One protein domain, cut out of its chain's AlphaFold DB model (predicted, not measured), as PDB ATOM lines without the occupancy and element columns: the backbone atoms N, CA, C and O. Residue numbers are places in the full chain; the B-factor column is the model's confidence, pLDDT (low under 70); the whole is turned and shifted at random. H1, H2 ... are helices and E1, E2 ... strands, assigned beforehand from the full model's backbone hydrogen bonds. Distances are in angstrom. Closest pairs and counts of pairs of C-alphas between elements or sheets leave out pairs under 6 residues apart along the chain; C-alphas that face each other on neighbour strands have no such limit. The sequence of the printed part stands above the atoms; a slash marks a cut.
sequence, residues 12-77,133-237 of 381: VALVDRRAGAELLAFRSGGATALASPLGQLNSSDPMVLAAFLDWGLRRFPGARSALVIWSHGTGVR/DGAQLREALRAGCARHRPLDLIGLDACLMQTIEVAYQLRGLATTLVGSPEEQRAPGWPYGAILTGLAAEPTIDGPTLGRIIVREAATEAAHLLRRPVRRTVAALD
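AT A GLANCE: This is residues 12 to 77 and 133 to 237 of the 381 residues of an uncharacterized protein of Chloroflexales bacterium ZM16-3 (UniProt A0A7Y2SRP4). A small four-stranded sheet, E4 E5 E6 E7, stands in the middle, with the long helix H5 over one face and the helices H1 and H2 side by side off the opposite face. H4 folds back beside H5 as a helical hairpin, the short H3 sits by the E6 and E7 end of the sheet, and a separate antiparallel sheet, E1 E2 E3, stands beyond the E4 edge. The printed part has 171 residues with five named helices and seven named strands, in the order E1 E2 E3 H1 E4 H2 E5 H3 E6 H4 H5 E7. The larger sheet is mixed, in the order E4 E5 E6 E7, and the class is mixed, helices and strands. The whole is compact, with a radius of gyration of the C-alphas of 15.7 A, and rounded, spanning 42 by 38 by 34 A.

IN THESE COORDINATES: In the larger sheet, E4 is residues 66 to 70, 13.0 A long, E5 is residues 153 to 157, 12.4 A, E6 is residues 176 to 179, and E7 is residues 234 to 237, ending at C-alpha 237 at (-27.933, -2.922, -30.848). H5, residues 206 to 223, is the longest helix at 26.2 A and begins at C-alpha 206 at (-19.000, -3.426, -31.645). H4 is residues 191 to 200, 14.0 A, H1 is residues 46 to 59, 20.0 A, H2 is residues 134 to 145, 16.3 A, and H3 is residues 164 to 169. In the other sheet, E1 is residues 12 to 17, 15.8 A, beginning at C-alpha 12 at (-7.692, -15.702, -26.476); E2 is residues 20 to 27, 22.0 A, and E3 is residues 30 to 33.

HOW THE PARTS SIT: E4 and E5 are parallel at 10 degrees, with N 67 and O 153 within hydrogen-bond range at 2.9 A. E5 and E6 are parallel at 5 degrees, with N 156 and O 178 at 2.8 A. E5, H3 and E6 form a strand-helix-strand unit, two parallel neighbour strands with a helix between, its crossover right-handed. The edge strand E7 is antiparallel to E6 at 158 degrees, with N 236 and O 177 at 2.8 A. H5 and this sheet make two layers, a helix on one face of a sheet: H5 lies over E6 at a height over the sheet of 9.1 A and runs along the strands, at 2 degrees to E6 on the local plane. With residues 209 to 216 alone it touches H4 at a steep tilt of 42 degrees, opposite ways, a hairpin; the closest C-alphas are those of Ile 194 and Ile 213, 6.1 A apart. H3 only grazes the larger sheet with residues 164 to 167. H2 touches H3 with residues 134 to 138 alone, at a steep tilt of 46 degrees; the closest C-alphas, of Arg 138 and Gln 169, are 6.1 A apart. H1 and H2 touch at a shallow tilt of 26 degrees, the same way, with the C-alphas of Ala 50 and Gly 144 closest at 3.9 A. H1 only grazes each of the two sheets. E1 and E4 are near each other, with 6 pairs of C-alphas within 10 A. E1 E2 E3 is a meander, each strand the antiparallel neighbour of the one before, with N 15 and O 22 at 2.9 A and N 25 and O 32 at 2.8 A; this sheet is only just strongly twisted, its C-alphas up to 4.1 A off the best plane. Every O i to N i+4 pair is within hydrogen-bond range in H1, H2, H3 and H4, and 11 of 14 in H5.

THE WHOLE: The two C-alphas farthest apart, of Arg 147 and Arg 226, are 46.8 A apart. Residues 78 to 132 are not printed, and C-alphas 77 and 133 are 10.0 A apart across this cut, in the link from E4 to H2. The links E3 to H1 and E6 to H4 are long. The mean pLDDT of the printed part is 84.7; 24 residues are under 70, among them residues 73 to 77, 184 to 187 and 220 to 230, of which 220 to 223 belong to H5.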
ATOM      1  N   VAL A  12      -7.865 -14.555 -27.370       93.06
ATOM      2  CA  VAL A  12      -7.692 -15.702 -26.476       93.06
ATOM      3  C   VAL A  12      -8.951 -16.553 -26.458       93.06
ATOM      4  O   VAL A  12     -10.051 -16.031 -26.611       93.06
ATOM      5  N   ALA A  13      -8.795 -17.859 -26.269       92.56
ATOM      6  CA  ALA A  13      -9.915 -18.781 -26.147       92.56
ATOM      7  C   ALA A  13      -9.676 -19.775 -25.016       92.56
ATOM      8  O   ALA A  13      -8.588 -20.339 -24.900       92.56
ATOM      9  N   LEU A  14     -10.720 -20.015 -24.231       92.31
ATOM     10  CA  LEU A  14     -10.864 -21.227 -23.445       92.31
ATOM     11  C   LEU A  14     -11.527 -22.267 -24.345       92.31
ATOM     12  O   LEU A  14     -12.653 -22.065 -24.795       92.31
ATOM     13  N   VAL A  15     -10.807 -23.341 -24.654       90.19
ATOM     14  CA  VAL A  15     -11.321 -24.420 -25.494       90.19
ATOM     15  C   VAL A  15     -11.357 -25.686 -24.676       90.19
ATOM     16  O   VAL A  15     -10.315 -26.245 -24.344       90.19
ATOM     17  N   ASP A  16     -12.565 -26.138 -24.386       86.50
ATOM     18  CA  ASP A  16     -12.797 -27.396 -23.713       86.50
ATOM     19  C   ASP A  16     -13.114 -28.494 -24.722       86.50
ATOM     20  O   ASP A  16     -13.981 -28.374 -25.592       86.50
ATOM     21  N   ARG A  17     -12.315 -29.552 -24.661       83.44
ATOM     22  CA  ARG A  17     -12.440 -30.725 -25.516       83.44
ATOM     23  C   ARG A  17     -12.420 -31.935 -24.615       83.44
ATOM     24  O   ARG A  17     -11.870 -31.921 -23.526       83.44
ATOM     25  N   ARG A  18     -12.839 -33.074 -25.157       71.12
ATOM     26  CA  ARG A  18     -12.772 -34.356 -24.445       71.12
ATOM     27  C   ARG A  18     -11.395 -34.677 -23.832       71.12
ATOM     28  O   ARG A  18     -11.330 -35.361 -22.817       71.12
ATOM     29  N   ALA A  19     -10.304 -34.243 -24.467       78.94
ATOM     30  CA  ALA A  19      -8.944 -34.468 -23.971       78.94
ATOM     31  C   ALA A  19      -8.562 -33.570 -22.772       78.94
ATOM     32  O   ALA A  19      -7.534 -33.813 -22.146       78.94
ATOM     33  N   GLY A  20      -9.388 -32.575 -22.455       83.62
ATOM     34  CA  GLY A  20      -9.174 -31.544 -21.450       83.62
ATOM     35  C   GLY A  20      -9.325 -30.141 -22.038       83.62
ATOM     36  O   GLY A  20      -9.290 -29.948 -23.259       83.62
ATOM     37  N   ALA A  21      -9.463 -29.169 -21.144       88.56
ATOM     38  CA  ALA A  21      -9.544 -27.761 -21.465       88.56
ATOM     39  C   ALA A  21      -8.162 -27.111 -21.594       88.56
ATOM     40  O   ALA A  21      -7.208 -27.429 -20.875       88.56
ATOM     41  N   GLU A  22      -8.067 -26.158 -22.514       90.94
ATOM     42  CA  GLU A  22      -6.851 -25.409 -22.811       90.94
ATOM     43  C   GLU A  22      -7.159 -23.915 -22.939       90.94
ATOM     44  O   GLU A  22      -8.166 -23.520 -23.526       90.94
ATOM     45  N   LEU A  23      -6.247 -23.076 -22.440       91.38
ATOM     46  CA  LEU A  23      -6.236 -21.645 -22.734       91.38
ATOM     47  C   LEU A  23      -5.275 -21.375 -23.883       91.38
ATOM     48  O   LEU A  23      -4.076 -21.630 -23.772       91.38
ATOM     49  N   LEU A  24      -5.798 -20.829 -24.972       91.06
ATOM     50  CA  LEU A  24      -5.055 -20.538 -26.189       91.06
ATOM     51  C   LEU A  24      -4.975 -19.028 -26.410       91.06
ATOM     52  O   LEU A  24      -5.970 -18.328 -26.256       91.06
ATOM     53  N   ALA A  25      -3.813 -18.537 -26.828       90.19
ATOM     54  CA  ALA A  25      -3.649 -17.228 -27.450       90.19
ATOM     55  C   ALA A  25      -3.382 -17.391 -28.941       90.19
ATOM     56  O   ALA A  25      -2.496 -18.150 -29.341       90.19
ATOM     57  N   PHE A  26      -4.102 -16.629 -29.752       85.94
ATOM     58  CA  PHE A  26      -3.939 -16.593 -31.195       85.94
ATOM     59  C   PHE A  26      -3.064 -15.402 -31.585       85.94
ATOM     60  O   PHE A  26      -3.256 -14.280 -31.117       85.94
ATOM     61  N   ARG A  27      -2.075 -15.662 -32.440       78.75
ATOM     62  CA  ARG A  27      -1.183 -14.660 -33.035       78.75
ATOM     63  C   ARG A  27      -1.049 -14.925 -34.531       78.75
ATOM     64  O   ARG A  27      -1.449 -15.980 -35.026       78.75
ATOM     65  N   SER A  28      -0.438 -13.985 -35.251       68.06
ATOM     66  CA  SER A  28      -0.034 -14.225 -36.639       68.06
ATOM     67  C   SER A  28       0.853 -15.478 -36.703       68.06
ATOM     68  O   SER A  28       1.902 -15.524 -36.061       68.06
ATOM     69  N   GLY A  29       0.387 -16.514 -37.407       66.25
ATOM     70  CA  GLY A  29       1.070 -17.807 -37.528       66.25
ATOM     71  C   GLY A  29       0.493 -18.968 -36.704       66.25
ATOM     72  O   GLY A  29       0.937 -20.094 -36.912       66.25
ATOM     73  N   GLY A  30      -0.499 -18.751 -35.826       76.31
ATOM     74  CA  GLY A  30      -1.227 -19.848 -35.169       76.31
ATOM     75  C   GLY A  30      -1.658 -19.596 -33.720       76.31
ATOM     76  O   GLY A  30      -1.626 -18.471 -33.217       76.31
ATOM     77  N   ALA A  31      -2.079 -20.673 -33.052       84.00
ATOM     78  CA  ALA A  31      -2.465 -20.680 -31.643       84.00
ATOM     79  C   ALA A  31      -1.321 -21.201 -30.760       84.00
ATOM     80  O   ALA A  31      -0.616 -22.139 -31.126       84.00
ATOM     81  N   THR A  32      -1.166 -20.608 -29.581       87.75
ATOM     82  CA  THR A  32      -0.181 -20.995 -28.562       87.75
ATOM     83  C   THR A  32      -0.885 -21.229 -27.233       87.75
ATOM     84  O   THR A  32      -1.733 -20.427 -26.845       87.75
ATOM     85  N   ALA A  33      -0.552 -22.314 -26.534       87.00
ATOM     86  CA  ALA A  33      -1.084 -22.568 -25.200       87.00
ATOM     87  C   ALA A  33      -0.504 -21.564 -24.190       87.00
ATOM     88  O   ALA A  33       0.700 -21.307 -24.177       87.00
ATOM     89  N   LEU A  34      -1.365 -20.989 -23.353       84.75
ATOM     90  CA  LEU A  34      -1.002 -20.008 -22.327       84.75
ATOM     91  C   LEU A  34      -0.682 -20.640 -20.966       84.75
ATOM     92  O   LEU A  34      -0.131 -19.965 -20.097       84.75
ATOM     93  N   ALA A  35      -1.029 -21.912 -20.774       75.88
ATOM     94  CA  ALA A  35      -0.783 -22.678 -19.560       75.88
ATOM     95  C   ALA A  35      -0.669 -24.176 -19.885       75.88
ATOM     96  O   ALA A  35      -1.022 -24.608 -20.985       75.88
ATOM     97  N   SER A  36      -0.200 -24.969 -18.916       68.06
ATOM     98  CA  SER A  36      -0.386 -26.424 -18.933       68.06
ATOM     99  C   SER A  36      -1.882 -26.770 -19.044       68.06
ATOM    100  O   SER A  36      -2.705 -25.964 -18.602       68.06
ATOM    101  N   PRO A  37      -2.250 -27.936 -19.614       71.50
ATOM    102  CA  PRO A  37      -3.649 -28.329 -19.773       71.50
ATOM    103  C   PRO A  37      -4.419 -28.181 -18.457       71.50
ATOM    104  O   PRO A  37      -3.949 -28.639 -17.416       71.50
ATOM    105  N   LEU A  38      -5.595 -27.551 -18.509       80.19
ATOM    106  CA  LEU A  38      -6.421 -27.274 -17.328       80.19
ATOM    107  C   LEU A  38      -7.091 -28.541 -16.765       80.19
ATOM    108  O   LEU A  38      -7.700 -28.493 -15.702       80.19
ATOM    109  N   GLY A  39      -6.957 -29.677 -17.455       81.31
ATOM    110  CA  GLY A  39      -7.652 -30.917 -17.123       81.31
ATOM    111  C   GLY A  39      -9.098 -30.903 -17.618       81.31
ATOM    112  O   GLY A  39      -9.429 -30.162 -18.539       81.31
ATOM    113  N   GLN A  40      -9.945 -31.760 -17.045       83.19
ATOM    114  CA  GLN A  40     -11.390 -31.718 -17.304       83.19
ATOM    115  C   GLN A  40     -11.982 -30.481 -16.625       83.19
ATOM    116  O   GLN A  40     -11.670 -30.209 -15.465       83.19
ATOM    117  N   LEU A  41     -12.814 -29.744 -17.350       84.00
ATOM    118  CA  LEU A  41     -13.430 -28.505 -16.905       84.00
ATOM    119  C   LEU A  41     -14.902 -28.560 -17.290       84.00
ATOM    120  O   LEU A  41     -15.184 -28.806 -18.449       84.00
ATOM    121  N   ASN A  42     -15.813 -28.282 -16.360       82.69
ATOM    122  CA  ASN A  42     -17.218 -28.141 -16.721       82.69
ATOM    123  C   ASN A  42     -17.427 -26.763 -17.357       82.69
ATOM    124  O   ASN A  42     -17.554 -25.757 -16.655       82.69
ATOM    125  N   SER A  43     -17.470 -26.704 -18.684       82.69
ATOM    126  CA  SER A  43     -17.605 -25.432 -19.408       82.69
ATOM    127  C   SER A  43     -18.967 -24.771 -19.221       82.69
ATOM    128  O   SER A  43     -19.113 -23.572 -19.456       82.69
ATOM    129  N   SER A  44     -19.958 -25.540 -18.776       79.25
ATOM    130  CA  SER A  44     -21.298 -25.049 -18.464       79.25
ATOM    131  C   SER A  44     -21.473 -24.579 -17.015       79.25
ATOM    132  O   SER A  44     -22.570 -24.174 -16.640       79.25
ATOM    133  N   ASP A  45     -20.419 -24.599 -16.193       81.31
ATOM    134  CA  ASP A  45     -20.431 -23.945 -14.882       81.31
ATOM    135  C   ASP A  45     -20.380 -22.409 -15.067       81.31
ATOM    136  O   ASP A  45     -19.425 -21.890 -15.666       81.31
ATOM    137  N   PRO A  46     -21.358 -21.644 -14.538       80.75
ATOM    138  CA  PRO A  46     -21.366 -20.180 -14.615       80.75
ATOM    139  C   PRO A  46     -20.060 -19.536 -14.131       80.75
ATOM    140  O   PRO A  46     -19.620 -18.517 -14.672       80.75
ATOM    141  N   MET A  47     -19.413 -20.139 -13.131       87.25
ATOM    142  CA  MET A  47     -18.171 -19.635 -12.555       87.25
ATOM    143  C   MET A  47     -16.985 -19.779 -13.501       87.25
ATOM    144  O   MET A  47     -16.084 -18.942 -13.459       87.25
ATOM    145  N   VAL A  48     -16.982 -20.785 -14.379       90.00
ATOM    146  CA  VAL A  48     -15.922 -20.966 -15.379       90.00
ATOM    147  C   VAL A  48     -15.965 -19.838 -16.404       90.00
ATOM    148  O   VAL A  48     -14.938 -19.206 -16.661       90.00
ATOM    149  N   LEU A  49     -17.154 -19.520 -16.927       90.38
ATOM    150  CA  LEU A  49     -17.334 -18.396 -17.848       90.38
ATOM    151  C   LEU A  49     -16.977 -17.060 -17.179       90.38
ATOM    152  O   LEU A  49     -16.230 -16.266 -17.753       90.38
ATOM    153  N   ALA A  50     -17.457 -16.832 -15.952       90.94
ATOM    154  CA  ALA A  50     -17.150 -15.622 -15.193       90.94
ATOM    155  C   ALA A  50     -15.639 -15.462 -14.952       90.94
ATOM    156  O   ALA A  50     -15.078 -14.387 -15.182       90.94
ATOM    157  N   ALA A  51     -14.968 -16.537 -14.528       91.50
ATOM    158  CA  ALA A  51     -13.536 -16.536 -14.253       91.50
ATOM    159  C   ALA A  51     -12.706 -16.322 -15.523       91.50
ATOM    160  O   ALA A  51     -11.756 -15.539 -15.493       91.50
ATOM    161  N   PHE A  52     -13.066 -16.972 -16.635       93.88
ATOM    162  CA  PHE A  52     -12.397 -16.778 -17.923       93.88
ATOM    163  C   PHE A  52     -12.509 -15.328 -18.400       93.88
ATOM    164  O   PHE A  52     -11.503 -14.732 -18.792       93.88
ATOM    165  N   LEU A  53     -13.708 -14.749 -18.319       94.94
ATOM    166  CA  LEU A  53     -13.961 -13.381 -18.753       94.94
ATOM    167  C   LEU A  53     -13.186 -12.365 -17.904       94.94
ATOM    168  O   LEU A  53     -12.447 -11.548 -18.452       94.94
ATOM    169  N   ASP A  54     -13.276 -12.456 -16.574       94.06
ATOM    170  CA  ASP A  54     -12.546 -11.561 -15.670       94.06
ATOM    171  C   ASP A  54     -11.024 -11.708 -15.822       94.06
ATOM    172  O   ASP A  54     -10.296 -10.712 -15.841       94.06
ATOM    173  N   TRP A  55     -10.522 -12.941 -15.951       94.38
ATOM    174  CA  TRP A  55      -9.103 -13.191 -16.193       94.38
ATOM    175  C   TRP A  55      -8.639 -12.569 -17.514       94.38
ATOM    176  O   TRP A  55      -7.620 -11.876 -17.524       94.38
ATOM    177  N   GLY A  56      -9.382 -12.776 -18.606       93.31
ATOM    178  CA  GLY A  56      -9.035 -12.271 -19.933       93.31
ATOM    179  C   GLY A  56      -8.971 -10.747 -19.958       93.31
ATOM    180  O   GLY A  56      -7.954 -10.183 -20.366       93.31
ATOM    181  N   LEU A  57     -10.003 -10.089 -19.422       93.94
ATOM    182  CA  LEU A  57     -10.095  -8.628 -19.353       93.94
ATOM    183  C   LEU A  57      -9.002  -8.008 -18.466       93.94
ATOM    184  O   LEU A  57      -8.461  -6.957 -18.803       93.94
ATOM    185  N   ARG A  58      -8.613  -8.666 -17.361       93.81
ATOM    186  CA  ARG A  58      -7.495  -8.201 -16.517       93.81
ATOM    187  C   ARG A  58      -6.127  -8.433 -17.152       93.81
ATOM    188  O   ARG A  58      -5.230  -7.608 -16.992       93.81
ATOM    189  N   ARG A  59      -5.928  -9.579 -17.806       92.81
ATOM    190  CA  ARG A  59      -4.619  -9.984 -18.343       92.81
ATOM    191  C   ARG A  59      -4.275  -9.282 -19.653       92.81
ATOM    192  O   ARG A  59      -3.084  -9.086 -19.923       92.81
ATOM    193  N   PHE A  60      -5.297  -8.939 -20.436       91.19
ATOM    194  CA  PHE A  60      -5.205  -8.323 -21.756       91.19
ATOM    195  C   PHE A  60      -6.118  -7.087 -21.830       91.19
ATOM    196  O   PHE A  60      -7.131  -7.115 -22.532       91.19
ATOM    197  N   PRO A  61      -5.797  -6.006 -21.098       89.38
ATOM    198  CA  PRO A  61      -6.598  -4.790 -21.145       89.38
ATOM    199  C   PRO A  61      -6.567  -4.199 -22.559       89.38
ATOM    200  O   PRO A  61      -5.499  -4.000 -23.137       89.38
ATOM    201  N   GLY A  62      -7.745  -3.909 -23.107       88.00
ATOM    202  CA  GLY A  62      -7.914  -3.304 -24.425       88.00
ATOM    203  C   GLY A  62      -8.876  -2.122 -24.376       88.00
ATOM    204  O   GLY A  62      -9.735  -2.041 -23.497       88.00
ATOM    205  N   ALA A  63      -8.754  -1.204 -25.340       89.75
ATOM    206  CA  ALA A  63      -9.718  -0.113 -25.509       89.75
ATOM    207  C   ALA A  63     -11.118  -0.643 -25.873       89.75
ATOM    208  O   ALA A  63     -12.129  -0.049 -25.495       89.75
ATOM    209  N   ARG A  64     -11.162  -1.781 -26.574       92.69
ATOM    210  CA  ARG A  64     -12.368  -2.511 -26.963       92.69
ATOM    211  C   ARG A  64     -12.290  -3.959 -26.489       92.69
ATOM    212  O   ARG A  64     -11.199  -4.515 -26.379       92.69
ATOM    213  N   SER A  65     -13.440  -4.562 -26.216       95.25
ATOM    214  CA  SER A  65     -13.536  -5.957 -25.777       95.25
ATOM    215  C   SER A  65     -14.737  -6.655 -26.405       95.25
ATOM    216  O   SER A  65     -15.817  -6.080 -26.514       95.25
ATOM    217  N   ALA A  66     -14.545  -7.903 -26.814       95.81
ATOM    218  CA  ALA A  66     -15.599  -8.741 -27.360       95.81
ATOM    219  C   ALA A  66     -15.499 -10.148 -26.771       95.81
ATOM    220  O   ALA A  66     -14.399 -10.654 -26.544       95.81
ATOM    221  N   LEU A  67     -16.649 -10.779 -26.554       96.56
ATOM    222  CA  LEU A  67     -16.756 -12.175 -26.148       96.56
ATOM    223  C   LEU A  67     -17.527 -12.935 -27.220       96.56
ATOM    224  O   LEU A  67     -18.612 -12.509 -27.607       96.56
ATOM    225  N   VAL A  68     -17.005 -14.074 -27.668       95.56
ATOM    226  CA  VAL A  68     -17.759 -15.007 -28.510       95.56
ATOM    227  C   VAL A  68     -17.893 -16.332 -27.778       95.56
ATOM    228  O   VAL A  68     -16.902 -16.898 -27.323       95.56
ATOM    229  N   ILE A  69     -19.127 -16.812 -27.668       92.00
ATOM    230  CA  ILE A  69     -19.473 -18.101 -27.083       92.00
ATOM    231  C   ILE A  69     -19.847 -19.039 -28.227       92.00
ATOM    232  O   ILE A  69     -20.872 -18.847 -28.884       92.00
ATOM    233  N   TRP A  70     -19.006 -20.045 -28.457       89.06
ATOM    234  CA  TRP A  70     -19.235 -21.098 -29.441       89.06
ATOM    235  C   TRP A  70     -19.716 -22.360 -28.739       89.06
ATOM    236  O   TRP A  70     -18.974 -22.954 -27.957       89.06
ATOM    237  N   SER A  71     -20.960 -22.764 -28.983       80.38
ATOM    238  CA  SER A  71     -21.501 -24.002 -28.420       80.38
ATOM    239  C   SER A  71     -22.813 -24.403 -29.099       80.38
ATOM    240  O   SER A  71     -23.245 -23.836 -30.100       80.38
ATOM    241  N   HIS A  72     -23.486 -25.396 -28.536       74.50
ATOM    242  CA  HIS A  72     -24.905 -25.597 -28.767       74.50
ATOM    243  C   HIS A  72     -25.722 -24.515 -28.052       74.50
ATOM    244  O   HIS A  72     -25.304 -23.952 -27.040       74.50
ATOM    245  N   GLY A  73     -26.883 -24.215 -28.622       63.72
ATOM    246  CA  GLY A  73     -27.829 -23.237 -28.102       63.72
ATOM    247  C   GLY A  73     -29.238 -23.664 -28.454       63.72
ATOM    248  O   GLY A  73     -29.434 -24.423 -29.406       63.72
ATOM    249  N   THR A  74     -30.220 -23.203 -27.696       64.69
ATOM    250  CA  THR A  74     -31.633 -23.470 -27.998       64.69
ATOM    251  C   THR A  74     -32.555 -22.288 -27.749       64.69
ATOM    252  O   THR A  74     -33.785 -22.430 -27.773       64.69
ATOM    253  N   GLY A  75     -31.969 -21.107 -27.544       68.62
ATOM    254  CA  GLY A  75     -32.696 -19.899 -27.197       68.62
ATOM    255  C   GLY A  75     -33.471 -20.083 -25.895       68.62
ATOM    256  O   GLY A  75     -32.903 -20.382 -24.847       68.62
ATOM    257  N   VAL A  76     -34.789 -19.917 -25.980       63.84
ATOM    258  CA  VAL A  76     -35.720 -19.931 -24.837       63.84
ATOM    259  C   VAL A  76     -36.427 -21.278 -24.602       63.84
ATOM    260  O   VAL A  76     -37.247 -21.359 -23.693       63.84
ATOM    261  N   ARG A  77     -36.173 -22.316 -25.417       63.28
ATOM    262  CA  ARG A  77     -36.892 -23.615 -25.361       63.28
ATOM    263  C   ARG A  77     -36.532 -24.439 -24.123       63.28
ATOM    264  O   ARG A  77     -35.405 -24.347 -23.679       63.28
ATOM    265  N   ASP A 133     -28.332 -22.077 -18.591       72.31
ATOM    266  CA  ASP A 133     -29.574 -21.393 -18.956       72.31
ATOM    267  C   ASP A 133     -29.376 -19.868 -19.123       72.31
ATOM    268  O   ASP A 133     -28.296 -19.317 -18.906       72.31
ATOM    269  N   GLY A 134     -30.425 -19.158 -19.551       68.88
ATOM    270  CA  GLY A 134     -30.347 -17.713 -19.786       68.88
ATOM    271  C   GLY A 134     -30.091 -16.874 -18.525       68.88
ATOM    272  O   GLY A 134     -29.441 -15.833 -18.619       68.88
ATOM    273  N   ALA A 135     -30.566 -17.314 -17.357       71.81
ATOM    274  CA  ALA A 135     -30.333 -16.622 -16.091       71.81
ATOM    275  C   ALA A 135     -28.893 -16.854 -15.613       71.81
ATOM    276  O   ALA A 135     -28.188 -15.906 -15.273       71.81
ATOM    277  N   GLN A 136     -28.426 -18.099 -15.684       79.31
ATOM    278  CA  GLN A 136     -27.052 -18.488 -15.387       79.31
ATOM    279  C   GLN A 136     -26.039 -17.797 -16.306       79.31
ATOM    280  O   GLN A 136     -25.028 -17.294 -15.822       79.31
ATOM    281  N   LEU A 137     -26.323 -17.706 -17.611       83.44
ATOM    282  CA  LEU A 137     -25.495 -16.962 -18.562       83.44
ATOM    283  C   LEU A 137     -25.370 -15.491 -18.152       83.44
ATOM    284  O   LEU A 137     -24.266 -14.948 -18.124       83.44
ATOM    285  N   ARG A 138     -26.488 -14.837 -17.823       83.12
ATOM    286  CA  ARG A 138     -26.479 -13.433 -17.398       83.12
ATOM    287  C   ARG A 138     -25.679 -13.236 -16.122       83.12
ATOM    288  O   ARG A 138     -24.880 -12.306 -16.066       83.12
ATOM    289  N   GLU A 139     -25.877 -14.080 -15.116       84.56
ATOM    290  CA  GLU A 139     -25.153 -13.954 -13.850       84.56
ATOM    291  C   GLU A 139     -23.658 -14.255 -14.012       84.56
ATOM    292  O   GLU A 139     -22.831 -13.520 -13.472       84.56
ATOM    293  N   ALA A 140     -23.283 -15.228 -14.849       88.31
ATOM    294  CA  ALA A 140     -21.889 -15.478 -15.209       88.31
ATOM    295  C   ALA A 140     -21.235 -14.253 -15.866       88.31
ATOM    296  O   ALA A 140     -20.144 -13.830 -15.476       88.31
ATOM    297  N   LEU A 141     -21.911 -13.647 -16.847       91.12
ATOM    298  CA  LEU A 141     -21.410 -12.463 -17.543       91.12
ATOM    299  C   LEU A 141     -21.364 -11.238 -16.624       91.12
ATOM    300  O   LEU A 141     -20.382 -10.502 -16.648       91.12
ATOM    301  N   ARG A 142     -22.367 -11.042 -15.760       90.69
ATOM    302  CA  ARG A 142     -22.354 -10.000 -14.720       90.69
ATOM    303  C   ARG A 142     -21.173 -10.154 -13.782       90.69
ATOM    304  O   ARG A 142     -20.457  -9.184 -13.558       90.69
ATOM    305  N   ALA A 143     -20.958 -11.358 -13.261       90.81
ATOM    306  CA  ALA A 143     -19.852 -11.645 -12.361       90.81
ATOM    307  C   ALA A 143     -18.497 -11.422 -13.054       90.81
ATOM    308  O   ALA A 143     -17.624 -10.758 -12.496       90.81
ATOM    309  N   GLY A 144     -18.344 -11.902 -14.293       91.25
ATOM    310  CA  GLY A 144     -17.126 -11.727 -15.087       91.25
ATOM    311  C   GLY A 144     -16.842 -10.272 -15.479       91.25
ATOM    312  O   GLY A 144     -15.683  -9.865 -15.526       91.25
ATOM    313  N   CYS A 145     -17.882  -9.463 -15.702       91.44
ATOM    314  CA  CYS A 145     -17.775  -8.044 -16.052       91.44
ATOM    315  C   CYS A 145     -17.851  -7.089 -14.851       91.44
ATOM    316  O   CYS A 145     -17.723  -5.887 -15.051       91.44
ATOM    317  N   ALA A 146     -18.026  -7.566 -13.614       90.44
ATOM    318  CA  ALA A 146     -18.359  -6.720 -12.458       90.44
ATOM    319  C   ALA A 146     -17.374  -5.564 -12.185       90.44
ATOM    320  O   ALA A 146     -17.735  -4.570 -11.558       90.44
ATOM    321  N   ARG A 147     -16.121  -5.692 -12.639       90.56
ATOM    322  CA  ARG A 147     -15.042  -4.701 -12.466       90.56
ATOM    323  C   ARG A 147     -14.620  -4.030 -13.775       90.56
ATOM    324  O   ARG A 147     -13.592  -3.360 -13.810       90.56
ATOM    325  N   HIS A 148     -15.383  -4.237 -14.840       92.75
ATOM    326  CA  HIS A 148     -15.026  -3.863 -16.203       92.75
ATOM    327  C   HIS A 148     -16.156  -3.061 -16.847       92.75
ATOM    328  O   HIS A 148     -17.315  -3.139 -16.441       92.75
ATOM    329  N   ARG A 149     -15.822  -2.270 -17.869       92.69
ATOM    330  CA  ARG A 149     -16.843  -1.630 -18.709       92.69
ATOM    331  C   ARG A 149     -17.653  -2.698 -19.467       92.69
ATOM    332  O   ARG A 149     -17.123  -3.788 -19.694       92.69
ATOM    333  N   PRO A 150     -18.891  -2.389 -19.895       94.12
ATOM    334  CA  PRO A 150     -19.639  -3.261 -20.792       94.12
ATOM    335  C   PRO A 150     -18.810  -3.639 -22.023       94.12
ATOM    336  O   PRO A 150     -18.045  -2.817 -22.539       94.12
ATOM    337  N   LEU A 151     -18.985  -4.873 -22.488       97.31
ATOM    338  CA  LEU A 151     -18.327  -5.372 -23.690       97.31
ATOM    339  C   LEU A 151     -18.823  -4.595 -24.915       97.31
ATOM    340  O   LEU A 151     -19.975  -4.172 -24.992       97.31
ATOM    341  N   ASP A 152     -17.981  -4.432 -25.923       97.38
ATOM    342  CA  ASP A 152     -18.422  -3.829 -27.180       97.38
ATOM    343  C   ASP A 152     -19.253  -4.840 -27.997       97.38
ATOM    344  O   ASP A 152     -20.173  -4.461 -28.723       97.38
ATOM    345  N   LEU A 153     -19.003  -6.146 -27.833       97.88
ATOM    346  CA  LEU A 153     -19.762  -7.195 -28.513       97.88
ATOM    347  C   LEU A 153     -19.856  -8.492 -27.699       97.88
ATOM    348  O   LEU A 153     -18.861  -8.977 -27.163       97.88
ATOM    349  N   ILE A 154     -21.046  -9.094 -27.686       98.06
ATOM    350  CA  ILE A 154     -21.261 -10.505 -27.355       98.06
ATOM    351  C   ILE A 154     -21.724 -11.226 -28.623       98.06
ATOM    352  O   ILE A 154     -22.744 -10.881 -29.212       98.06
ATOM    353  N   GLY A 155     -20.972 -12.235 -29.048       96.56
ATOM    354  CA  GLY A 155     -21.336 -13.150 -30.121       96.56
ATOM    355  C   GLY A 155     -21.791 -14.485 -29.549       96.56
ATOM    356  O   GLY A 155     -21.085 -15.090 -28.747       96.56
ATOM    357  N   LEU A 156     -22.954 -14.963 -29.969       93.50
ATOM    358  CA  LEU A 156     -23.491 -16.272 -29.626       93.50
ATOM    359  C   LEU A 156     -23.506 -17.130 -30.895       93.50
ATOM    360  O   LEU A 156     -24.501 -17.182 -31.623       93.50
ATOM    361  N   ASP A 157     -22.384 -17.798 -31.169       90.94
ATOM    362  CA  ASP A 157     -22.256 -18.779 -32.252       90.94
ATOM    363  C   ASP A 157     -22.872 -20.111 -31.798       90.94
ATOM    364  O   ASP A 157     -22.201 -21.100 -31.501       90.94
ATOM    365  N   ALA A 158     -24.193 -20.055 -31.629       84.38
ATOM    366  CA  ALA A 158     -25.047 -21.119 -31.138       84.38
ATOM    367  C   ALA A 158     -26.458 -20.971 -31.739       84.38
ATOM    368  O   ALA A 158     -26.846 -19.897 -32.214       84.38
ATOM    369  N   CYS A 159     -27.231 -22.057 -31.780       84.75
ATOM    370  CA  CYS A 159     -28.556 -22.051 -32.405       84.75
ATOM    371  C   CYS A 159     -29.559 -21.201 -31.609       84.75
ATOM    372  O   CYS A 159     -29.574 -21.249 -30.380       84.75
ATOM    373  N   LEU A 160     -30.456 -20.508 -32.322       83.94
ATOM    374  CA  LEU A 160     -31.644 -19.851 -31.758       83.94
ATOM    375  C   LEU A 160     -31.360 -18.769 -30.695       83.94
ATOM    376  O   LEU A 160     -32.233 -18.461 -29.887       83.94
ATOM    377  N   MET A 161     -30.157 -18.194 -30.666       90.81
ATOM    378  CA  MET A 161     -29.750 -17.225 -29.642       90.81
ATOM    379  C   MET A 161     -30.104 -15.766 -29.974       90.81
ATOM    380  O   MET A 161     -30.028 -14.911 -29.095       90.81
ATOM    381  N   GLN A 162     -30.525 -15.463 -31.206       94.12
ATOM    382  CA  GLN A 162     -30.961 -14.118 -31.606       94.12
ATOM    383  C   GLN A 162     -32.450 -13.897 -31.306       94.12
ATOM    384  O   GLN A 162     -33.262 -13.671 -32.210       94.12
ATOM    385  N   THR A 163     -32.819 -13.992 -30.028       94.38
ATOM    386  CA  THR A 163     -34.170 -13.663 -29.557       94.38
ATOM    387  C   THR A 163     -34.162 -12.386 -28.725       94.38
ATOM    388  O   THR A 163     -33.152 -12.040 -28.105       94.38
ATOM    389  N   ILE A 164     -35.291 -11.679 -28.693       96.75
ATOM    390  CA  ILE A 164     -35.437 -10.477 -27.868       96.75
ATOM    391  C   ILE A 164     -35.281 -10.789 -26.374       96.75
ATOM    392  O   ILE A 164     -34.742  -9.973 -25.637       96.75
ATOM    393  N   GLU A 165     -35.672 -11.982 -25.921       93.69
ATOM    394  CA  GLU A 165     -35.504 -12.401 -24.530       93.69
ATOM    395  C   GLU A 165     -34.032 -12.534 -24.142       93.69
ATOM    396  O   GLU A 165     -33.630 -12.036 -23.091       93.69
ATOM    397  N   VAL A 166     -33.225 -13.177 -24.994       92.19
ATOM    398  CA  VAL A 166     -31.773 -13.286 -24.787       92.19
ATOM    399  C   VAL A 166     -31.139 -11.901 -24.837       92.19
ATOM    400  O   VAL A 166     -30.386 -11.542 -23.934       92.19
ATOM    401  N   ALA A 167     -31.490 -11.088 -25.835       95.56
ATOM    402  CA  ALA A 167     -31.011  -9.713 -25.932       95.56
ATOM    403  C   ALA A 167     -31.328  -8.907 -24.664       95.56
ATOM    404  O   ALA A 167     -30.466  -8.205 -24.139       95.56
ATOM    405  N   TYR A 168     -32.536  -9.058 -24.119       95.25
ATOM    406  CA  TYR A 168     -32.941  -8.367 -22.905       95.25
ATOM    407  C   TYR A 168     -32.182  -8.866 -21.670       95.25
ATOM    408  O   TYR A 168     -31.806  -8.063 -20.823       95.25
ATOM    409  N   GLN A 169     -31.881 -10.161 -21.559       89.19
ATOM    410  CA  GLN A 169     -31.027 -10.674 -20.476       89.19
ATOM    411  C   GLN A 169     -29.602 -10.097 -20.536       89.19
ATOM    412  O   GLN A 169     -28.989  -9.860 -19.498       89.19
ATOM    413  N   LEU A 170     -29.093  -9.824 -21.741       93.75
ATOM    414  CA  LEU A 170     -27.744  -9.298 -21.970       93.75
ATOM    415  C   LEU A 170     -27.649  -7.764 -21.955       93.75
ATOM    416  O   LEU A 170     -26.557  -7.207 -22.100       93.75
ATOM    417  N   ARG A 171     -28.771  -7.062 -21.769       93.88
ATOM    418  CA  ARG A 171     -28.799  -5.596 -21.745       93.88
ATOM    419  C   ARG A 171     -27.873  -5.036 -20.661       93.88
ATOM    420  O   ARG A 171     -27.799  -5.558 -19.548       93.88
ATOM    421  N   GLY A 172     -27.147  -3.975 -21.001       94.00
ATOM    422  CA  GLY A 172     -26.171  -3.339 -20.111       94.00
ATOM    423  C   GLY A 172     -24.852  -4.105 -19.929       94.00
ATOM    424  O   GLY A 172     -23.920  -3.539 -19.368       94.00
ATOM    425  N   LEU A 173     -24.736  -5.347 -20.418       95.12
ATOM    426  CA  LEU A 173     -23.484  -6.119 -20.388       95.12
ATOM    427  C   LEU A 173     -22.655  -5.946 -21.658       95.12
ATOM    428  O   LEU A 173     -21.433  -6.087 -21.610       95.12
ATOM    429  N   ALA A 174     -23.303  -5.624 -22.777       97.06
ATOM    430  CA  ALA A 174     -22.630  -5.290 -24.019       97.06
ATOM    431  C   ALA A 174     -23.391  -4.239 -24.835       97.06
ATOM    432  O   ALA A 174     -24.573  -3.999 -24.590       97.06
ATOM    433  N   THR A 175     -22.725  -3.635 -25.824       97.44
ATOM    434  CA  THR A 175     -23.368  -2.715 -26.781       97.44
ATOM    435  C   THR A 175     -23.962  -3.429 -27.991       97.44
ATOM    436  O   THR A 175     -24.943  -2.965 -28.563       97.44
ATOM    437  N   THR A 176     -23.403  -4.571 -28.393       98.50
ATOM    438  CA  THR A 176     -23.850  -5.304 -29.585       98.50
ATOM    439  C   THR A 176     -23.991  -6.791 -29.292       98.50
ATOM    440  O   THR A 176     -23.106  -7.395 -28.691       98.50
ATOM    441  N   LEU A 177     -25.093  -7.384 -29.746       98.38
ATOM    442  CA  LEU A 177     -25.315  -8.828 -29.762       98.38
ATOM    443  C   LEU A 177     -25.244  -9.336 -31.201       98.38
ATOM    444  O   LEU A 177     -25.885  -8.770 -32.083       98.38
ATOM    445  N   VAL A 178     -24.525 -10.429 -31.438       97.69
ATOM    446  CA  VAL A 178     -24.575 -11.161 -32.707       97.69
ATOM    447  C   VAL A 178     -24.992 -12.594 -32.451       97.69
ATOM    448  O   VAL A 178     -24.450 -13.250 -31.567       97.69
ATOM    449  N   GLY A 179     -25.919 -13.106 -33.247       93.69
ATOM    450  CA  GLY A 179     -26.436 -14.456 -33.085       93.69
ATOM    451  C   GLY A 179     -27.301 -14.879 -34.259       93.69
ATOM    452  O   GLY A 179     -27.518 -14.127 -35.213       93.69
ATOM    453  N   SER A 180     -27.824 -16.101 -34.179       90.62
ATOM    454  CA  SER A 180     -28.770 -16.635 -35.156       90.62
ATOM    455  C   SER A 180     -30.161 -16.800 -34.553       90.62
ATOM    456  O   SER A 180     -30.273 -17.369 -33.465       90.62
ATOM    457  N   PRO A 181     -31.232 -16.343 -35.228       88.88
ATOM    458  CA  PRO A 181     -32.584 -16.692 -34.817       88.88
ATOM    459  C   PRO A 181     -32.926 -18.142 -35.193       88.88
ATOM    460  O   PRO A 181     -33.872 -18.685 -34.638       88.88
ATOM    461  N   GLU A 182     -32.155 -18.769 -36.091       84.50
ATOM    462  CA  GLU A 182     -32.337 -20.125 -36.622       84.50
ATOM    463  C   GLU A 182     -31.309 -21.116 -36.048       84.50
ATOM    464  O   GLU A 182     -30.386 -20.774 -35.304       84.50
ATOM    465  N   GLU A 183     -31.487 -22.387 -36.380       76.00
ATOM    466  CA  GLU A 183     -30.504 -23.426 -36.117       76.00
ATOM    467  C   GLU A 183     -29.266 -23.250 -37.013       76.00
ATOM    468  O   GLU A 183     -29.348 -23.145 -38.240       76.00
ATOM    469  N   GLN A 184     -28.089 -23.207 -36.384       67.00
ATOM    470  CA  GLN A 184     -26.812 -23.062 -37.074       67.00
ATOM    471  C   GLN A 184     -26.203 -24.437 -37.353       67.00
ATOM    472  O   GLN A 184     -26.119 -25.300 -36.481       67.00
ATOM    473  N   ARG A 185     -25.746 -24.646 -38.590       65.62
ATOM    474  CA  ARG A 185     -25.007 -25.856 -38.972       65.62
ATOM    475  C   ARG A 185     -23.513 -25.664 -38.728       65.62
ATOM    476  O   ARG A 185     -22.960 -24.609 -39.061       65.62
ATOM    477  N   ALA A 186     -22.857 -26.719 -38.237       59.25
ATOM    478  CA  ALA A 186     -21.398 -26.829 -38.228       59.25
ATOM    479  C   ALA A 186     -20.827 -26.480 -39.622       59.25
ATOM    480  O   ALA A 186     -21.478 -26.791 -40.626       59.25
ATOM    481  N   PRO A 187     -19.656 -25.820 -39.713       60.44
ATOM    482  CA  PRO A 187     -18.605 -25.700 -38.688       60.44
ATOM    483  C   PRO A 187     -18.675 -24.492 -37.719       60.44
ATOM    484  O   PRO A 187     -17.709 -24.267 -36.999       60.44
ATOM    485  N   GLY A 188     -19.783 -23.744 -37.639       76.81
ATOM    486  CA  GLY A 188     -19.835 -22.453 -36.917       76.81
ATOM    487  C   GLY A 188     -19.429 -21.283 -37.820       76.81
ATOM    488  O   GLY A 188     -19.452 -21.443 -39.043       76.81
ATOM    489  N   TRP A 189     -19.096 -20.123 -37.254       86.44
ATOM    490  CA  TRP A 189     -18.721 -18.913 -38.000       86.44
ATOM    491  C   TRP A 189     -17.324 -18.994 -38.652       86.44
ATOM    492  O   TRP A 189     -16.433 -19.679 -38.142       86.44
ATOM    493  N   PRO A 190     -17.076 -18.241 -39.746       85.88
ATOM    494  CA  PRO A 190     -15.782 -18.199 -40.432       85.88
ATOM    495  C   PRO A 190     -14.762 -17.343 -39.665       85.88
ATOM    496  O   PRO A 190     -14.366 -16.261 -40.107       85.88
ATOM    497  N   TYR A 191     -14.300 -17.825 -38.507       87.88
ATOM    498  CA  TYR A 191     -13.386 -17.082 -37.627       87.88
ATOM    499  C   TYR A 191     -12.115 -16.601 -38.336       87.88
ATOM    500  O   TYR A 191     -11.630 -15.521 -38.028       87.88
ATOM    501  N   GLY A 192     -11.592 -17.338 -39.323       86.19
ATOM    502  CA  GLY A 192     -10.436 -16.886 -40.106       86.19
ATOM    503  C   GLY A 192     -10.684 -15.561 -40.840       86.19
ATOM    504  O   GLY A 192      -9.853 -14.657 -40.772       86.19
ATOM    505  N   ALA A 193     -11.844 -15.417 -41.488       86.50
ATOM    506  CA  ALA A 193     -12.222 -14.190 -42.192       86.50
ATOM    507  C   ALA A 193     -12.538 -13.053 -41.206       86.50
ATOM    508  O   ALA A 193     -12.046 -11.936 -41.364       86.50
ATOM    509  N   ILE A 194     -13.276 -13.362 -40.134       89.88
ATOM    510  CA  ILE A 194     -13.633 -12.399 -39.081       89.88
ATOM    511  C   ILE A 194     -12.374 -11.835 -38.404       89.88
ATOM    512  O   ILE A 194     -12.218 -10.620 -38.292       89.88
ATOM    513  N   LEU A 195     -11.445 -12.705 -37.995       88.06
ATOM    514  CA  LEU A 195     -10.205 -12.306 -37.328       88.06
ATOM    515  C   LEU A 195      -9.235 -11.592 -38.274       88.06
ATOM    516  O   LEU A 195      -8.475 -10.746 -37.815       88.06
ATOM    517  N   THR A 196      -9.274 -11.878 -39.580       84.88
ATOM    518  CA  THR A 196      -8.519 -11.101 -40.580       84.88
ATOM    519  C   THR A 196      -9.010  -9.653 -40.622       84.88
ATOM    520  O   THR A 196      -8.191  -8.738 -40.617       84.88
ATOM    521  N   GLY A 197     -10.331  -9.438 -40.594       83.56
ATOM    522  CA  GLY A 197     -10.914  -8.098 -40.493       83.56
ATOM    523  C   GLY A 197     -10.508  -7.379 -39.203       83.56
ATOM    524  O   GLY A 197     -10.036  -6.249 -39.255       83.56
ATOM    525  N   LEU A 198     -10.601  -8.062 -38.056       86.69
ATOM    526  CA  LEU A 198     -10.195  -7.504 -36.759       86.69
ATOM    527  C   LEU A 198      -8.691  -7.185 -36.691       86.69
ATOM    528  O   LEU A 198      -8.294  -6.201 -36.079       86.69
ATOM    529  N   ALA A 199      -7.840  -8.002 -37.311       84.62
ATOM    530  CA  ALA A 199      -6.403  -7.748 -37.357       84.62
ATOM    531  C   ALA A 199      -6.044  -6.543 -38.243       84.62
ATOM    532  O   ALA A 199      -5.037  -5.888 -37.983       84.62
ATOM    533  N   ALA A 200      -6.846  -6.260 -39.275       86.06
ATOM    534  CA  ALA A 200      -6.672  -5.092 -40.133       86.06
ATOM    535  C   ALA A 200      -7.117  -3.787 -39.448       86.06
ATOM    536  O   ALA A 200      -6.517  -2.745 -39.695       86.06
ATOM    537  N   GLU A 201      -8.124  -3.851 -38.570       88.56
ATOM    538  CA  GLU A 201      -8.625  -2.709 -37.793       88.56
ATOM    539  C   GLU A 201      -8.862  -3.097 -36.315       88.56
ATOM    540  O   GLU A 201      -9.991  -3.379 -35.906       88.56
ATOM    541  N   PRO A 202      -7.809  -3.117 -35.471       87.00
ATOM    542  CA  PRO A 202      -7.906  -3.579 -34.079       87.00
ATOM    543  C   PRO A 202      -8.772  -2.706 -33.160       87.00
ATOM    544  O   PRO A 202      -9.125  -3.132 -32.060       87.00
ATOM    545  N   THR A 203      -9.094  -1.484 -33.586       89.25
ATOM    546  CA  THR A 203      -9.905  -0.503 -32.846       89.25
ATOM    547  C   THR A 203     -11.377  -0.488 -33.266       89.25
ATOM    548  O   THR A 203     -12.142   0.328 -32.740       89.25
ATOM    549  N   ILE A 204     -11.778  -1.398 -34.166       91.81
ATOM    550  CA  ILE A 204     -13.148  -1.543 -34.665       91.81
ATOM    551  C   ILE A 204     -14.171  -1.588 -33.520       91.81
ATOM    552  O   ILE A 204     -13.972  -2.243 -32.493       91.81
ATOM    553  N   ASP A 205     -15.280  -0.870 -33.687       94.69
ATOM    554  CA  ASP A 205     -16.352  -0.853 -32.699       94.69
ATOM    555  C   ASP A 205     -17.260  -2.095 -32.786       94.69
ATOM    556  O   ASP A 205     -17.242  -2.863 -33.752       94.69
ATOM    557  N   GLY A 206     -18.065  -2.303 -31.741       95.38
ATOM    558  CA  GLY A 206     -19.000  -3.426 -31.645       95.38
ATOM    559  C   GLY A 206     -19.975  -3.522 -32.825       95.38
ATOM    560  O   GLY A 206     -20.055  -4.588 -33.441       95.38
ATOM    561  N   PRO A 207     -20.678  -2.433 -33.200       96.50
ATOM    562  CA  PRO A 207     -21.592  -2.441 -34.339       96.50
ATOM    563  C   PRO A 207     -20.924  -2.819 -35.664       96.50
ATOM    564  O   PRO A 207     -21.481  -3.602 -36.438       96.50
ATOM    565  N   THR A 208     -19.734  -2.287 -35.950       95.62
ATOM    566  CA  THR A 208     -19.020  -2.571 -37.200       95.62
ATOM    567  C   THR A 208     -18.482  -3.997 -37.203       95.62
ATOM    568  O   THR A 208     -18.698  -4.714 -38.183       95.62
ATOM    569  N   LEU A 209     -17.906  -4.472 -36.091       95.62
ATOM    570  CA  LEU A 209     -17.503  -5.874 -35.942       95.62
ATOM    571  C   LEU A 209     -18.701  -6.823 -36.096       95.62
ATOM    572  O   LEU A 209     -18.601  -7.841 -36.780       95.62
ATOM    573  N   GLY A 210     -19.861  -6.471 -35.538       96.19
ATOM    574  CA  GLY A 210     -21.083  -7.257 -35.676       96.19
ATOM    575  C   GLY A 210     -21.553  -7.378 -37.125       96.19
ATOM    576  O   GLY A 210     -21.886  -8.475 -37.577       96.19
ATOM    577  N   ARG A 211     -21.502  -6.286 -37.898       93.81
ATOM    578  CA  ARG A 211     -21.799  -6.316 -39.342       93.81
ATOM    579  C   ARG A 211     -20.794  -7.157 -40.126       93.81
ATOM    580  O   ARG A 211     -21.203  -7.857 -41.051       93.81
ATOM    581  N   ILE A 212     -19.511  -7.129 -39.754       92.62
ATOM    582  CA  ILE A 212     -18.497  -8.019 -40.338       92.62
ATOM    583  C   ILE A 212     -18.866  -9.479 -40.074       92.62
ATOM    584  O   ILE A 212     -18.933 -10.251 -41.024       92.62
ATOM    585  N   ILE A 213     -19.177  -9.853 -38.830       93.69
ATOM    586  CA  ILE A 213     -19.559 -11.234 -38.491       93.69
ATOM    587  C   ILE A 213     -20.774 -11.680 -39.312       93.69
ATOM    588  O   ILE A 213     -20.740 -12.748 -39.921       93.69
ATOM    589  N   VAL A 214     -21.821 -10.850 -39.385       91.62
ATOM    590  CA  VAL A 214     -23.025 -11.131 -40.187       91.62
ATOM    591  C   VAL A 214     -22.680 -11.344 -41.663       91.62
ATOM    592  O   VAL A 214     -23.157 -12.303 -42.272       91.62
ATOM    593  N   ARG A 215     -21.849 -10.464 -42.239       89.06
ATOM    594  CA  ARG A 215     -21.421 -10.547 -43.639       89.06
ATOM    595  C   ARG A 215     -20.649 -11.836 -43.904       89.06
ATOM    596  O   ARG A 215     -21.036 -12.593 -44.789       89.06
ATOM    597  N   GLU A 216     -19.598 -12.105 -43.135       87.06
ATOM    598  CA  GLU A 216     -18.748 -13.277 -43.364       87.06
ATOM    599  C   GLU A 216     -19.534 -14.581 -43.167       87.06
ATOM    600  O   GLU A 216     -19.435 -15.498 -43.985       87.06
ATOM    601  N   ALA A 217     -20.381 -14.655 -42.133       83.19
ATOM    602  CA  ALA A 217     -21.220 -15.825 -41.884       83.19
ATOM    603  C   ALA A 217     -22.216 -16.099 -43.027       83.19
ATOM    604  O   ALA A 217     -22.516 -17.266 -43.301       83.19
ATOM    605  N   ALA A 218     -22.699 -15.055 -43.709       76.81
ATOM    606  CA  ALA A 218     -23.526 -15.186 -44.907       76.81
ATOM    607  C   ALA A 218     -22.713 -15.673 -46.121       76.81
ATOM    608  O   ALA A 218     -23.178 -16.535 -46.868       76.81
ATOM    609  N   THR A 219     -21.488 -15.168 -46.301       73.12
ATOM    610  CA  THR A 219     -20.605 -15.532 -47.421       73.12
ATOM    611  C   THR A 219     -20.119 -16.983 -47.341       73.12
ATOM    612  O   THR A 219     -20.194 -17.710 -48.332       73.12
ATOM    613  N   GLU A 220     -19.674 -17.462 -46.174       66.19
ATOM    614  CA  GLU A 220     -19.178 -18.843 -46.015       66.19
ATOM    615  C   GLU A 220     -20.261 -19.897 -46.313       66.19
ATOM    616  O   GLU A 220     -19.987 -20.946 -46.908       66.19
ATOM    617  N   ALA A 221     -21.515 -19.590 -45.971       56.00
ATOM    618  CA  ALA A 221     -22.666 -20.451 -46.216       56.00
ATOM    619  C   ALA A 221     -22.869 -20.767 -47.716       56.00
ATOM    620  O   ALA A 221     -23.367 -21.838 -48.067       56.00
ATOM    621  N   ALA A 222     -22.430 -19.877 -48.610       52.88
ATOM    622  CA  ALA A 222     -22.496 -20.085 -50.054       52.88
ATOM    623  C   ALA A 222     -21.380 -21.007 -50.590       52.88
ATOM    624  O   ALA A 222     -21.571 -21.685 -51.603       52.88
ATOM    625  N   HIS A 223     -20.222 -21.071 -49.920       49.72
ATOM    626  CA  HIS A 223     -19.020 -21.725 -50.446       49.72
ATOM    627  C   HIS A 223     -18.883 -23.210 -50.074       49.72
ATOM    628  O   HIS A 223     -18.413 -24.000 -50.895       49.72
ATOM    629  N   LEU A 224     -19.290 -23.618 -48.868       48.66
ATOM    630  CA  LEU A 224     -18.928 -24.941 -48.335       48.66
ATOM    631  C   LEU A 224     -19.758 -26.120 -48.869       48.66
ATOM    632  O   LEU A 224     -19.241 -27.234 -48.913       48.66
ATOM    633  N   LEU A 225     -21.011 -25.920 -49.291       49.16
ATOM    634  CA  LEU A 225     -21.911 -27.049 -49.592       49.16
ATOM    635  C   LEU A 225     -22.356 -27.172 -51.056       49.16
ATOM    636  O   LEU A 225     -23.169 -28.045 -51.354       49.16
ATOM    637  N   ARG A 226     -21.849 -26.337 -51.985       53.28
ATOM    638  CA  ARG A 226     -22.301 -26.280 -53.405       53.28
ATOM    639  C   ARG A 226     -23.838 -26.289 -53.561       53.28
ATOM    640  O   ARG A 226     -24.383 -26.695 -54.585       53.28
ATOM    641  N   ARG A 227     -24.534 -25.859 -52.508       45.00
ATOM    642  CA  ARG A 227     -25.978 -25.720 -52.337       45.00
ATOM    643  C   ARG A 227     -26.169 -24.531 -51.394       45.00
ATOM    644  O   ARG A 227     -25.341 -24.371 -50.497       45.00
ATOM    645  N   PRO A 228     -27.222 -23.719 -51.562       48.81
ATOM    646  CA  PRO A 228     -27.463 -22.571 -50.698       48.81
ATOM    647  C   PRO A 228     -27.700 -23.046 -49.259       48.81
ATOM    648  O   PRO A 228     -28.760 -23.591 -48.941       48.81
ATOM    649  N   VAL A 229     -26.703 -22.875 -48.389       50.72
ATOM    650  CA  VAL A 229     -26.876 -23.081 -46.951       50.72
ATOM    651  C   VAL A 229     -27.481 -21.803 -46.417       50.72
ATOM    652  O   VAL A 229     -26.862 -20.744 -46.435       50.72
ATOM    653  N   ARG A 230     -28.727 -21.885 -45.973       58.62
ATOM    654  CA  ARG A 230     -29.404 -20.750 -45.358       58.62
ATOM    655  C   ARG A 230     -28.848 -20.580 -43.944       58.62
ATOM    656  O   ARG A 230     -29.260 -21.308 -43.047       58.62
ATOM    657  N   ARG A 231     -27.901 -19.662 -43.741       70.44
ATOM    658  CA  ARG A 231     -27.543 -19.179 -42.399       70.44
ATOM    659  C   ARG A 231     -28.284 -17.878 -42.151       70.44
ATOM    660  O   ARG A 231     -28.152 -16.954 -42.943       70.44
ATOM    661  N   THR A 232     -29.070 -17.819 -41.079       82.81
ATOM    662  CA  THR A 232     -29.570 -16.534 -40.579       82.81
ATOM    663  C   THR A 232     -28.640 -16.070 -39.474       82.81
ATOM    664  O   THR A 232     -28.483 -16.758 -38.478       82.81
ATOM    665  N   VAL A 233     -27.983 -14.937 -39.644       89.88
ATOM    666  CA  VAL A 233     -27.189 -14.294 -38.594       89.88
ATOM    667  C   VAL A 233     -27.570 -12.828 -38.597       89.88
ATOM    668  O   VAL A 233     -27.736 -12.238 -39.666       89.88
ATOM    669  N   ALA A 234     -27.746 -12.243 -37.422       94.44
ATOM    670  CA  ALA A 234     -28.041 -10.827 -37.291       94.44
ATOM    671  C   ALA A 234     -27.232 -10.199 -36.161       94.44
ATOM    672  O   ALA A 234     -26.857 -10.866 -35.197       94.44
ATOM    673  N   ALA A 235     -26.979  -8.904 -36.309       97.50
ATOM    674  CA  ALA A 235     -26.401  -8.047 -35.295       97.50
ATOM    675  C   ALA A 235     -27.501  -7.139 -34.736       97.50
ATOM    676  O   ALA A 235     -28.295  -6.577 -35.494       97.50
ATOM    677  N   LEU A 236     -27.546  -7.009 -33.415       98.44
ATOM    678  CA  LEU A 236     -28.524  -6.227 -32.673       98.44
ATOM    679  C   LEU A 236     -27.811  -5.203 -31.784       98.44
ATOM    680  O   LEU A 236     -26.859  -5.543 -31.081       98.44
ATOM    681  N   ASP A 237     -28.301  -3.971 -31.791       98.19
ATOM    682  CA  ASP A 237     -27.933  -2.922 -30.848       98.19
ATOM    683  C   ASP A 237     -28.638  -3.152 -29.508       98.19
ATOM    684  O   ASP A 237     -29.859  -3.011 -29.381       98.19
TER     685      ASP A 237